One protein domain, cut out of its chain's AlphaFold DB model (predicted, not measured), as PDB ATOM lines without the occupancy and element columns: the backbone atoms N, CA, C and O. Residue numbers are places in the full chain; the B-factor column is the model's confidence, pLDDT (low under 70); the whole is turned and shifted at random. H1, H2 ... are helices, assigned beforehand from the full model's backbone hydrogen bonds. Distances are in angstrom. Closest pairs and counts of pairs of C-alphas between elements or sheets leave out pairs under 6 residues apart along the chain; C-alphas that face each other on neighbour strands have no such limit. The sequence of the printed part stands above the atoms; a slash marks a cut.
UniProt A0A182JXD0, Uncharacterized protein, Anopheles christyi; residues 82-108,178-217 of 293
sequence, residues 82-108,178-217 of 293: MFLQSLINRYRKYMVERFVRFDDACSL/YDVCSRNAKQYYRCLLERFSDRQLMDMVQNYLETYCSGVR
ATOM      1  N   MET A  82     159.868 150.917 117.365       85.06
ATOM      2  CA  MET A  82     160.936 150.706 116.381       85.06
ATOM      3  C   MET A  82     161.414 149.253 116.355       85.06
ATOM      4  O   MET A  82     161.665 148.696 115.282       85.06
ATOM      5  N   PHE A  83     161.524 148.620 117.523       89.56
ATOM      6  CA  PHE A  83     161.925 147.220 117.615       89.56
ATOM      7  C   PHE A  83     160.864 146.290 117.018       89.56
ATOM      8  O   PHE A  83     161.201 145.420 116.211       89.56
ATOM      9  N   LEU A  84     159.586 146.514 117.340       90.50
ATOM     10  CA  LEU A  84     158.486 145.721 116.793       90.50
ATOM     11  C   LEU A  84     158.411 145.846 115.264       90.50
ATOM     12  O   LEU A  84     158.318 144.835 114.568       90.50
ATOM     13  N   GLN A  85     158.560 147.061 114.728       90.50
ATOM     14  CA  GLN A  85     158.596 147.283 113.281       90.50
ATOM     15  C   GLN A  85     159.766 146.548 112.608       90.50
ATOM     16  O   GLN A  85     159.606 145.963 111.536       90.50
ATOM     17  N   SER A  86     160.943 146.544 113.238       92.19
ATOM     18  CA  SER A  86     162.118 145.817 112.746       92.19
ATOM     19  C   SER A  86     161.887 144.302 112.716       92.19
ATOM     20  O   SER A  86     162.212 143.643 111.723       92.19
ATOM     21  N   LEU A  87     161.263 143.745 113.760       93.06
ATOM     22  CA  LEU A  87     160.901 142.327 113.817       93.06
ATOM     23  C   LEU A  87     159.886 141.947 112.738       93.06
ATOM     24  O   LEU A  87     160.097 140.957 112.039       93.06
ATOM     25  N   ILE A  88     158.838 142.753 112.555       92.31
ATOM     26  CA  ILE A  88     157.832 142.547 111.507       92.31
ATOM     27  C   ILE A  88     158.496 142.575 110.124       92.31
ATOM     28  O   ILE A  88     158.277 141.682 109.308       92.31
ATOM     29  N   ASN A  89     159.383 143.537 109.867       92.56
ATOM     30  CA  ASN A  89     160.107 143.621 108.598       92.56
ATOM     31  C   ASN A  89     161.027 142.411 108.362       92.56
ATOM     32  O   ASN A  89     161.087 141.887 107.247       92.56
ATOM     33  N   ARG A  90     161.717 141.921 109.401       93.81
ATOM     34  CA  ARG A  90     162.541 140.704 109.313       93.81
ATOM     35  C   ARG A  90     161.684 139.467 109.043       93.81
ATOM     36  O   ARG A  90     162.070 138.648 108.211       93.81
ATOM     37  N   TYR A  91     160.533 139.353 109.701       93.19
ATOM     38  CA  TYR A  91     159.577 138.274 109.471       93.19
ATOM     39  C   TYR A  91     159.069 138.279 108.027       93.19
ATOM     40  O   TYR A  91     159.148 137.263 107.343       93.19
ATOM     41  N   ARG A  92     158.639 139.437 107.518       94.50
ATOM     42  CA  ARG A  92     158.150 139.555 106.141       94.50
ATOM     43  C   ARG A  92     159.208 139.169 105.115       94.50
ATOM     44  O   ARG A  92     158.927 138.390 104.208       94.50
ATOM     45  N   LYS A  93     160.447 139.639 105.300       93.31
ATOM     46  CA  LYS A  93     161.581 139.241 104.456       93.31
ATOM     47  C   LYS A  93     161.795 137.725 104.478       93.31
ATOM     48  O   LYS A  93     161.970 137.127 103.420       93.31
ATOM     49  N   TYR A  94     161.759 137.109 105.659       93.62
ATOM     50  CA  TYR A  94     161.886 135.659 105.804       93.62
ATOM     51  C   TYR A  94     160.763 134.905 105.075       93.62
ATOM     52  O   TYR A  94     161.039 133.928 104.382       93.62
ATOM     53  N   MET A  95     159.514 135.368 105.176       91.00
ATOM     54  CA  MET A  95     158.373 134.739 104.504       91.00
ATOM     55  C   MET A  95     158.480 134.828 102.981       91.00
ATOM     56  O   MET A  95     158.237 133.825 102.310       91.00
ATOM     57  N   VAL A  96     158.905 135.979 102.443       92.88
ATOM     58  CA  VAL A  96     159.187 136.133 101.009       92.88
ATOM     59  C   VAL A  96     160.314 135.190 100.596       92.88
ATOM     60  O   VAL A  96     160.116 134.390  99.694       92.88
ATOM     61  N   GLU A  97     161.460 135.195 101.288       90.56
ATOM     62  CA  GLU A  97     162.592 134.304 100.978       90.56
ATOM     63  C   GLU A  97     162.222 132.819 101.036       90.56
ATOM     64  O   GLU A  97     162.729 132.036 100.233       90.56
ATOM     65  N   ARG A  98     161.344 132.421 101.961       89.00
ATOM     66  CA  ARG A  98     160.816 131.056 102.039       89.00
ATOM     67  C   ARG A  98     159.908 130.746 100.853       89.00
ATOM     68  O   ARG A  98     160.027 129.664 100.290       89.00
ATOM     69  N   PHE A  99     159.063 131.689 100.453       89.19
ATOM     70  CA  PHE A  99     158.177 131.545  99.304       89.19
ATOM     71  C   PHE A  99     158.939 131.434  97.972       89.19
ATOM     72  O   PHE A  99     158.589 130.617  97.129       89.19
ATOM     73  N   VAL A 100     160.049 132.162  97.812       87.06
ATOM     74  CA  VAL A 100     160.926 132.072  96.625       87.06
ATOM     75  C   VAL A 100     161.493 130.667  96.402       87.06
ATOM     76  O   VAL A 100     161.855 130.319  95.284       87.06
ATOM     77  N   ARG A 101     161.623 129.855  97.457       87.75
ATOM     78  CA  ARG A 101     162.206 128.509  97.344       87.75
ATOM     79  C   ARG A 101     161.295 127.513  96.636       87.75
ATOM     80  O   ARG A 101     161.753 126.414  96.344       87.75
ATOM     81  N   PHE A 102     160.036 127.864  96.408       89.44
ATOM     82  CA  PHE A 102     159.127 127.017  95.663       89.44
ATOM     83  C   PHE A 102     159.382 127.156  94.161       89.44
ATOM     84  O   PHE A 102     159.199 128.232  93.588       89.44
ATOM     85  N   ASP A 103     159.762 126.051  93.520       83.69
ATOM     86  CA  ASP A 103     159.996 125.997  92.071       83.69
ATOM     87  C   ASP A 103     158.719 126.298  91.258       83.69
ATOM     88  O   ASP A 103     158.790 126.733  90.110       83.69
ATOM     89  N   ASP A 104     157.539 126.118  91.860       85.81
ATOM     90  CA  ASP A 104     156.227 126.352  91.260       85.81
ATOM     91  C   ASP A 104     155.624 127.726  91.596       85.81
ATOM     92  O   ASP A 104     154.463 127.976  91.266       85.81
ATOM     93  N   ALA A 105     156.383 128.656  92.186       87.81
ATOM     94  CA  ALA A 105     155.874 129.975  92.574       87.81
ATOM     95  C   ALA A 105     155.225 130.740  91.403       87.81
ATOM     96  O   ALA A 105     154.181 131.366  91.576       87.81
ATOM     97  N   CYS A 106     155.768 130.628  90.186       89.62
ATOM     98  CA  CYS A 106     155.191 131.285  89.010       89.62
ATOM     99  C   CYS A 106     153.876 130.668  88.518       89.62
ATOM    100  O   CYS A 106     153.121 131.342  87.819       89.62
ATOM    101  N   SER A 107     153.551 129.432  88.906       86.12
ATOM    102  CA  SER A 107     152.261 128.818  88.563       86.12
ATOM    103  C   SER A 107     151.077 129.572  89.173       86.12
ATOM    104  O   SER A 107     149.977 129.522  88.632       86.12
ATOM    105  N   LEU A 108     151.297 130.331  90.253       85.44
ATOM    106  CA  LEU A 108     150.269 131.160  90.879       85.44
ATOM    107  C   LEU A 108     149.808 132.318  89.998       85.44
ATOM    108  O   LEU A 108     148.620 132.624  89.993       85.44
ATOM    109  N   TYR A 178     151.892 119.907 111.515       54.72
ATOM    110  CA  TYR A 178     152.898 120.806 111.020       54.72
ATOM    111  C   TYR A 178     152.788 120.701 109.510       54.72
ATOM    112  O   TYR A 178     152.907 119.637 108.906       54.72
ATOM    113  N   ASP A 179     152.530 121.863 108.929       61.22
ATOM    114  CA  ASP A 179     152.878 122.171 107.558       61.22
ATOM    115  C   ASP A 179     151.996 121.583 106.449       61.22
ATOM    116  O   ASP A 179     152.471 121.322 105.345       61.22
ATOM    117  N   VAL A 180     150.671 121.557 106.642       64.69
ATOM    118  CA  VAL A 180     149.734 121.494 105.490       64.69
ATOM    119  C   VAL A 180     150.029 122.626 104.488       64.69
ATOM    120  O   VAL A 180     149.846 122.479 103.285       64.69
ATOM    121  N   CYS A 181     150.584 123.737 104.971       77.94
ATOM    122  CA  CYS A 181     150.921 124.891 104.154       77.94
ATOM    123  C   CYS A 181     152.218 124.749 103.338       77.94
ATOM    124  O   CYS A 181     152.473 125.621 102.524       77.94
ATOM    125  N   SER A 182     153.065 123.728 103.526       77.19
ATOM    126  CA  SER A 182     154.411 123.705 102.913       77.19
ATOM    127  C   SER A 182     154.541 122.885 101.630       77.19
ATOM    128  O   SER A 182     155.622 122.865 101.047       77.19
ATOM    129  N   ARG A 183     153.485 122.197 101.180       82.69
ATOM    130  CA  ARG A 183     153.609 121.227 100.078       82.69
ATOM    131  C   ARG A 183     153.733 121.860  98.690       82.69
ATOM    132  O   ARG A 183     154.315 121.243  97.808       82.69
ATOM    133  N   ASN A 184     153.171 123.048  98.479       87.12
ATOM    134  CA  ASN A 184     153.103 123.714  97.174       87.12
ATOM    135  C   ASN A 184     153.035 125.239  97.376       87.12
ATOM    136  O   ASN A 184     152.389 125.680  98.335       87.12
ATOM    137  N   ALA A 185     153.625 126.047  96.482       89.44
ATOM    138  CA  ALA A 185     153.532 127.511  96.546       89.44
ATOM    139  C   ALA A 185     152.085 128.013  96.662       89.44
ATOM    140  O   ALA A 185     151.797 128.907  97.454       89.44
ATOM    141  N   LYS A 186     151.152 127.417  95.915       90.75
ATOM    142  CA  LYS A 186     149.723 127.747  95.917       90.75
ATOM    143  C   LYS A 186     149.062 127.479  97.260       90.75
ATOM    144  O   LYS A 186     148.297 128.314  97.740       90.75
ATOM    145  N   GLN A 187     149.361 126.340  97.879       89.88
ATOM    146  CA  GLN A 187     148.845 126.021  99.214       89.88
ATOM    147  C   GLN A 187     149.468 126.931 100.274       89.88
ATOM    148  O   GLN A 187     148.758 127.425 101.148       89.88
ATOM    149  N   TYR A 188     150.763 127.223 100.149       90.12
ATOM    150  CA  TYR A 188     151.463 128.149 101.031       90.12
ATOM    151  C   TYR A 188     150.889 129.565 100.939       90.12
ATOM    152  O   TYR A 188     150.635 130.190 101.963       90.12
ATOM    153  N   TYR A 189     150.619 130.050  99.726       90.50
ATOM    154  CA  TYR A 189     150.021 131.360  99.477       90.50
ATOM    155  C   TYR A 189     148.586 131.459 100.010       90.50
ATOM    156  O   TYR A 189     148.246 132.431 100.677       90.50
ATOM    157  N   ARG A 190     147.750 130.432  99.792       89.81
ATOM    158  CA  ARG A 190     146.396 130.376 100.375       89.81
ATOM    159  C   ARG A 190     146.433 130.370 101.899       89.81
ATOM    160  O   ARG A 190     145.714 131.132 102.529       89.81
ATOM    161  N   CYS A 191     147.320 129.571 102.482       91.56
ATOM    162  CA  CYS A 191     147.509 129.537 103.927       91.56
ATOM    163  C   CYS A 191     148.029 130.872 104.479       91.56
ATOM    164  O   CYS A 191     147.635 131.279 105.570       91.56
ATOM    165  N   LEU A 192     148.890 131.567 103.730       89.62
ATOM    166  CA  LEU A 192     149.323 132.921 104.060       89.62
ATOM    167  C   LEU A 192     148.141 133.893 104.093       89.62
ATOM    168  O   LEU A 192     147.994 134.596 105.083       89.62
ATOM    169  N   LEU A 193     147.290 133.884 103.065       90.69
ATOM    170  CA  LEU A 193     146.090 134.724 102.996       90.69
ATOM    171  C   LEU A 193     145.106 134.454 104.138       90.69
ATOM    172  O   LEU A 193     144.556 135.388 104.709       90.69
ATOM    173  N   GLU A 194     144.886 133.183 104.467       91.62
ATOM    174  CA  GLU A 194     143.906 132.777 105.475       91.62
ATOM    175  C   GLU A 194     144.392 133.057 106.904       91.62
ATOM    176  O   GLU A 194     143.618 133.495 107.752       91.62
ATOM    177  N   ARG A 195     145.683 132.832 107.187       89.06
ATOM    178  CA  ARG A 195     146.244 133.005 108.539       89.06
ATOM    179  C   ARG A 195     146.807 134.389 108.815       89.06
ATOM    180  O   ARG A 195     146.897 134.769 109.980       89.06
ATOM    181  N   PHE A 196     147.255 135.106 107.790       86.06
ATOM    182  CA  PHE A 196     147.938 136.383 107.950       86.06
ATOM    183  C   PHE A 196     147.224 137.466 107.147       86.06
ATOM    184  O   PHE A 196     147.407 137.610 105.943       86.06
ATOM    185  N   SER A 197     146.484 138.321 107.849       87.19
ATOM    186  CA  SER A 197     145.867 139.527 107.293       87.19
ATOM    187  C   SER A 197     146.874 140.682 107.115       87.19
ATOM    188  O   SER A 197     146.548 141.844 107.360       87.19
ATOM    189  N   ASP A 198     148.126 140.387 106.746       93.25
ATOM    190  CA  ASP A 198     149.172 141.395 106.540       93.25
ATOM    191  C   ASP A 198     149.250 141.792 105.064       93.25
ATOM    192  O   ASP A 198     149.963 141.187 104.262       93.25
ATOM    193  N   ARG A 199     148.528 142.859 104.711       94.56
ATOM    194  CA  ARG A 199     148.478 143.388 103.342       94.56
ATOM    195  C   ARG A 199     149.863 143.721 102.779       94.56
ATOM    196  O   ARG A 199     150.125 143.444 101.618       94.56
ATOM    197  N   GLN A 200     150.774 144.245 103.602       95.06
ATOM    198  CA  GLN A 200     152.120 144.606 103.140       95.06
ATOM    199  C   GLN A 200     152.964 143.371 102.815       95.06
ATOM    200  O   GLN A 200     153.784 143.410 101.899       95.06
ATOM    201  N   LEU A 201     152.783 142.271 103.553       94.38
ATOM    202  CA  LEU A 201     153.415 140.999 103.212       94.38
ATOM    203  C   LEU A 201     152.900 140.483 101.866       94.38
ATOM    204  O   LEU A 201     153.708 140.102 101.019       94.38
ATOM    205  N   MET A 202     151.581 140.503 101.665       93.94
ATOM    206  CA  MET A 202     150.963 140.032 100.426       93.94
ATOM    207  C   MET A 202     151.412 140.857  99.218       93.94
ATOM    208  O   MET A 202     151.831 140.272  98.220       93.94
ATOM    209  N   ASP A 203     151.452 142.184  99.344       94.81
ATOM    210  CA  ASP A 203     151.962 143.078  98.302       94.81
ATOM    211  C   ASP A 203     153.437 142.782  97.985       94.81
ATOM    212  O   ASP A 203     153.839 142.780  96.825       94.81
ATOM    213  N   MET A 204     154.274 142.496  98.990       93.94
ATOM    214  CA  MET A 204     155.675 142.122  98.746       93.94
ATOM    215  C   MET A 204     155.815 140.775  98.041       93.94
ATOM    216  O   MET A 204     156.659 140.645  97.156       93.94
ATOM    217  N   VAL A 205     155.009 139.779  98.413       94.00
ATOM    218  CA  VAL A 205     154.994 138.471  97.743       94.00
ATOM    219  C   VAL A 205     154.533 138.622  96.292       94.00
ATOM    220  O   VAL A 205     155.152 138.052  95.397       94.00
ATOM    221  N   GLN A 206     153.504 139.428  96.043       93.06
ATOM    222  CA  GLN A 206     152.979 139.667  94.702       93.06
ATOM    223  C   GLN A 206     153.956 140.455  93.823       93.06
ATOM    224  O   GLN A 206     154.284 139.995  92.735       93.06
ATOM    225  N   ASN A 207     154.528 141.555  94.322       93.69
ATOM    226  CA  ASN A 207     155.591 142.291  93.624       93.69
ATOM    227  C   ASN A 207     156.795 141.388  93.314       93.69
ATOM    228  O   ASN A 207     157.417 141.494  92.253       93.69
ATOM    229  N   TYR A 208     157.137 140.479  94.232       90.62
ATOM    230  CA  TYR A 208     158.190 139.498  94.000       90.62
ATOM    231  C   TYR A 208     157.829 138.535  92.859       90.62
ATOM    232  O   TYR A 208     158.645 138.313  91.969       90.62
ATOM    233  N   LEU A 209     156.609 137.992  92.852       91.19
ATOM    234  CA  LEU A 209     156.123 137.129  91.773       91.19
ATOM    235  C   LEU A 209     156.104 137.852  90.428       91.19
ATOM    236  O   LEU A 209     156.592 137.308  89.443       91.19
ATOM    237  N   GLU A 210     155.598 139.079  90.380       91.50
ATOM    238  CA  GLU A 210     155.555 139.874  89.155       91.50
ATOM    239  C   GLU A 210     156.964 140.127  88.619       91.50
ATOM    240  O   GLU A 210     157.235 139.861  87.451       91.50
ATOM    241  N   THR A 211     157.901 140.554  89.465       89.94
ATOM    242  CA  THR A 211     159.286 140.811  89.039       89.94
ATOM    243  C   THR A 211     160.032 139.540  88.631       89.94
ATOM    244  O   THR A 211     160.740 139.545  87.620       89.94
ATOM    245  N   TYR A 212     159.867 138.443  89.372       87.81
ATOM    246  CA  TYR A 212     160.546 137.178  89.102       87.81
ATOM    247  C   TYR A 212     159.971 136.468  87.869       87.81
ATOM    248  O   TYR A 212     160.715 136.068  86.974       87.81
ATOM    249  N   CYS A 213     158.646 136.359  87.778       88.19
ATOM    250  CA  CYS A 213     157.970 135.595  86.732       88.19
ATOM    251  C   CYS A 213     157.832 136.371  85.416       88.19
ATOM    252  O   CYS A 213     157.880 135.754  84.351       88.19
ATOM    253  N   SER A 214     157.756 137.709  85.443       85.62
ATOM    254  CA  SER A 214     157.769 138.508  84.203       85.62
ATOM    255  C   SER A 214     159.100 138.400  83.459       85.62
ATOM    256  O   SER A 214     159.129 138.478  82.233       85.62
ATOM    257  N   GLY A 215     160.208 138.168  84.174       80.06
ATOM    258  CA  GLY A 215     161.514 137.926  83.556       80.06
ATOM    259  C   GLY A 215     161.588 136.605  82.784       80.06
ATOM    260  O   GLY A 215     162.289 136.527  81.780       80.06
ATOM    261  N   VAL A 216     160.835 135.586  83.211       73.31
ATOM    262  CA  VAL A 216     160.831 134.247  82.594       73.31
ATOM    263  C   VAL A 216     160.062 134.225  81.267       73.31
ATOM    264  O   VAL A 216     160.369 133.414  80.399       73.31
ATOM    265  N   ARG A 217     159.091 135.130  81.073       68.12
ATOM    266  CA  ARG A 217     158.254 135.194  79.862       68.12
ATOM    267  C   ARG A 217     158.810 136.047  78.721       68.12
ATOM    268  O   ARG A 217     158.147 136.146  77.692       68.12
TER     269      ARG A 217
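What this domain is: This is residues 82 to 108 and 178 to 217 of the 293 residues of an uncharacterized protein of Anopheles christyi (UniProt A0A182JXD0). Three helices make a loosely joined group with their centres in a triangle: two long ones, H1 and H3, run the same way and meet along part of their lengths, and the shorter H2 runs opposite to both, near each of them. H1 and H3 are shifted along each other, and residues 82 to 87 of H1 stick out at one end. The printed part has 67 residues with three named helices, in the order H1, H2, H3, and no named strand; the class is all helix. It is compact, with a radius of gyration of the C-alphas of 12.3 A and spans of 40 by 29 by 17 A.

Where its parts are: H1, residues 82 to 100, begins with C-alpha 82 at (160.936, 150.706, 116.381) and is 27.2 A long from first to last C-alpha. H2, residues 185 to 195, is 15.1 A long and begins with C-alpha 185 at (153.532, 127.511, 96.546). H3, residues 199 to 216, is 25.8 A long and ends with C-alpha 216 at (160.831, 134.247, 82.594).

How they stand to each other: H1 touches H3 with residues 92 to 99 alone, and H3 touches H1 with residues 201 to 208 alone; their closest C-alphas, of Arg 92 and Leu 201, are 5.8 A apart. They run the same way at a shallow tilt of 34.7 degrees, only just short of steep. H2 is close to H1 but not clearly touching, with the closest C-alphas, of Phe 99 and Ala 185, 6.7 A apart; they run opposite ways at a shallow tilt of 30 degrees. H2 is also close to H3 but not clearly touching, with the closest C-alphas, of Leu 193 and Met 202, 7.7 A apart; they run opposite ways at a shallow tilt of 14 degrees. In H1 and H2 every O i to N i+4 pair is within hydrogen-bond range; in H3 12 of 14 are.

The domain as a whole: The two C-alphas farthest apart, of Phe 83 and Arg 217, are 39.8 A apart. Residues 109 to 177 are not printed, and C-alphas 108 and 178 are 22.8 A apart across this cut, in the link from H1 to H2. The link from H2 to H3 is tight. The mean pLDDT of the printed part is 87.9, and residues 178 to 180 and residue 217 are under 70.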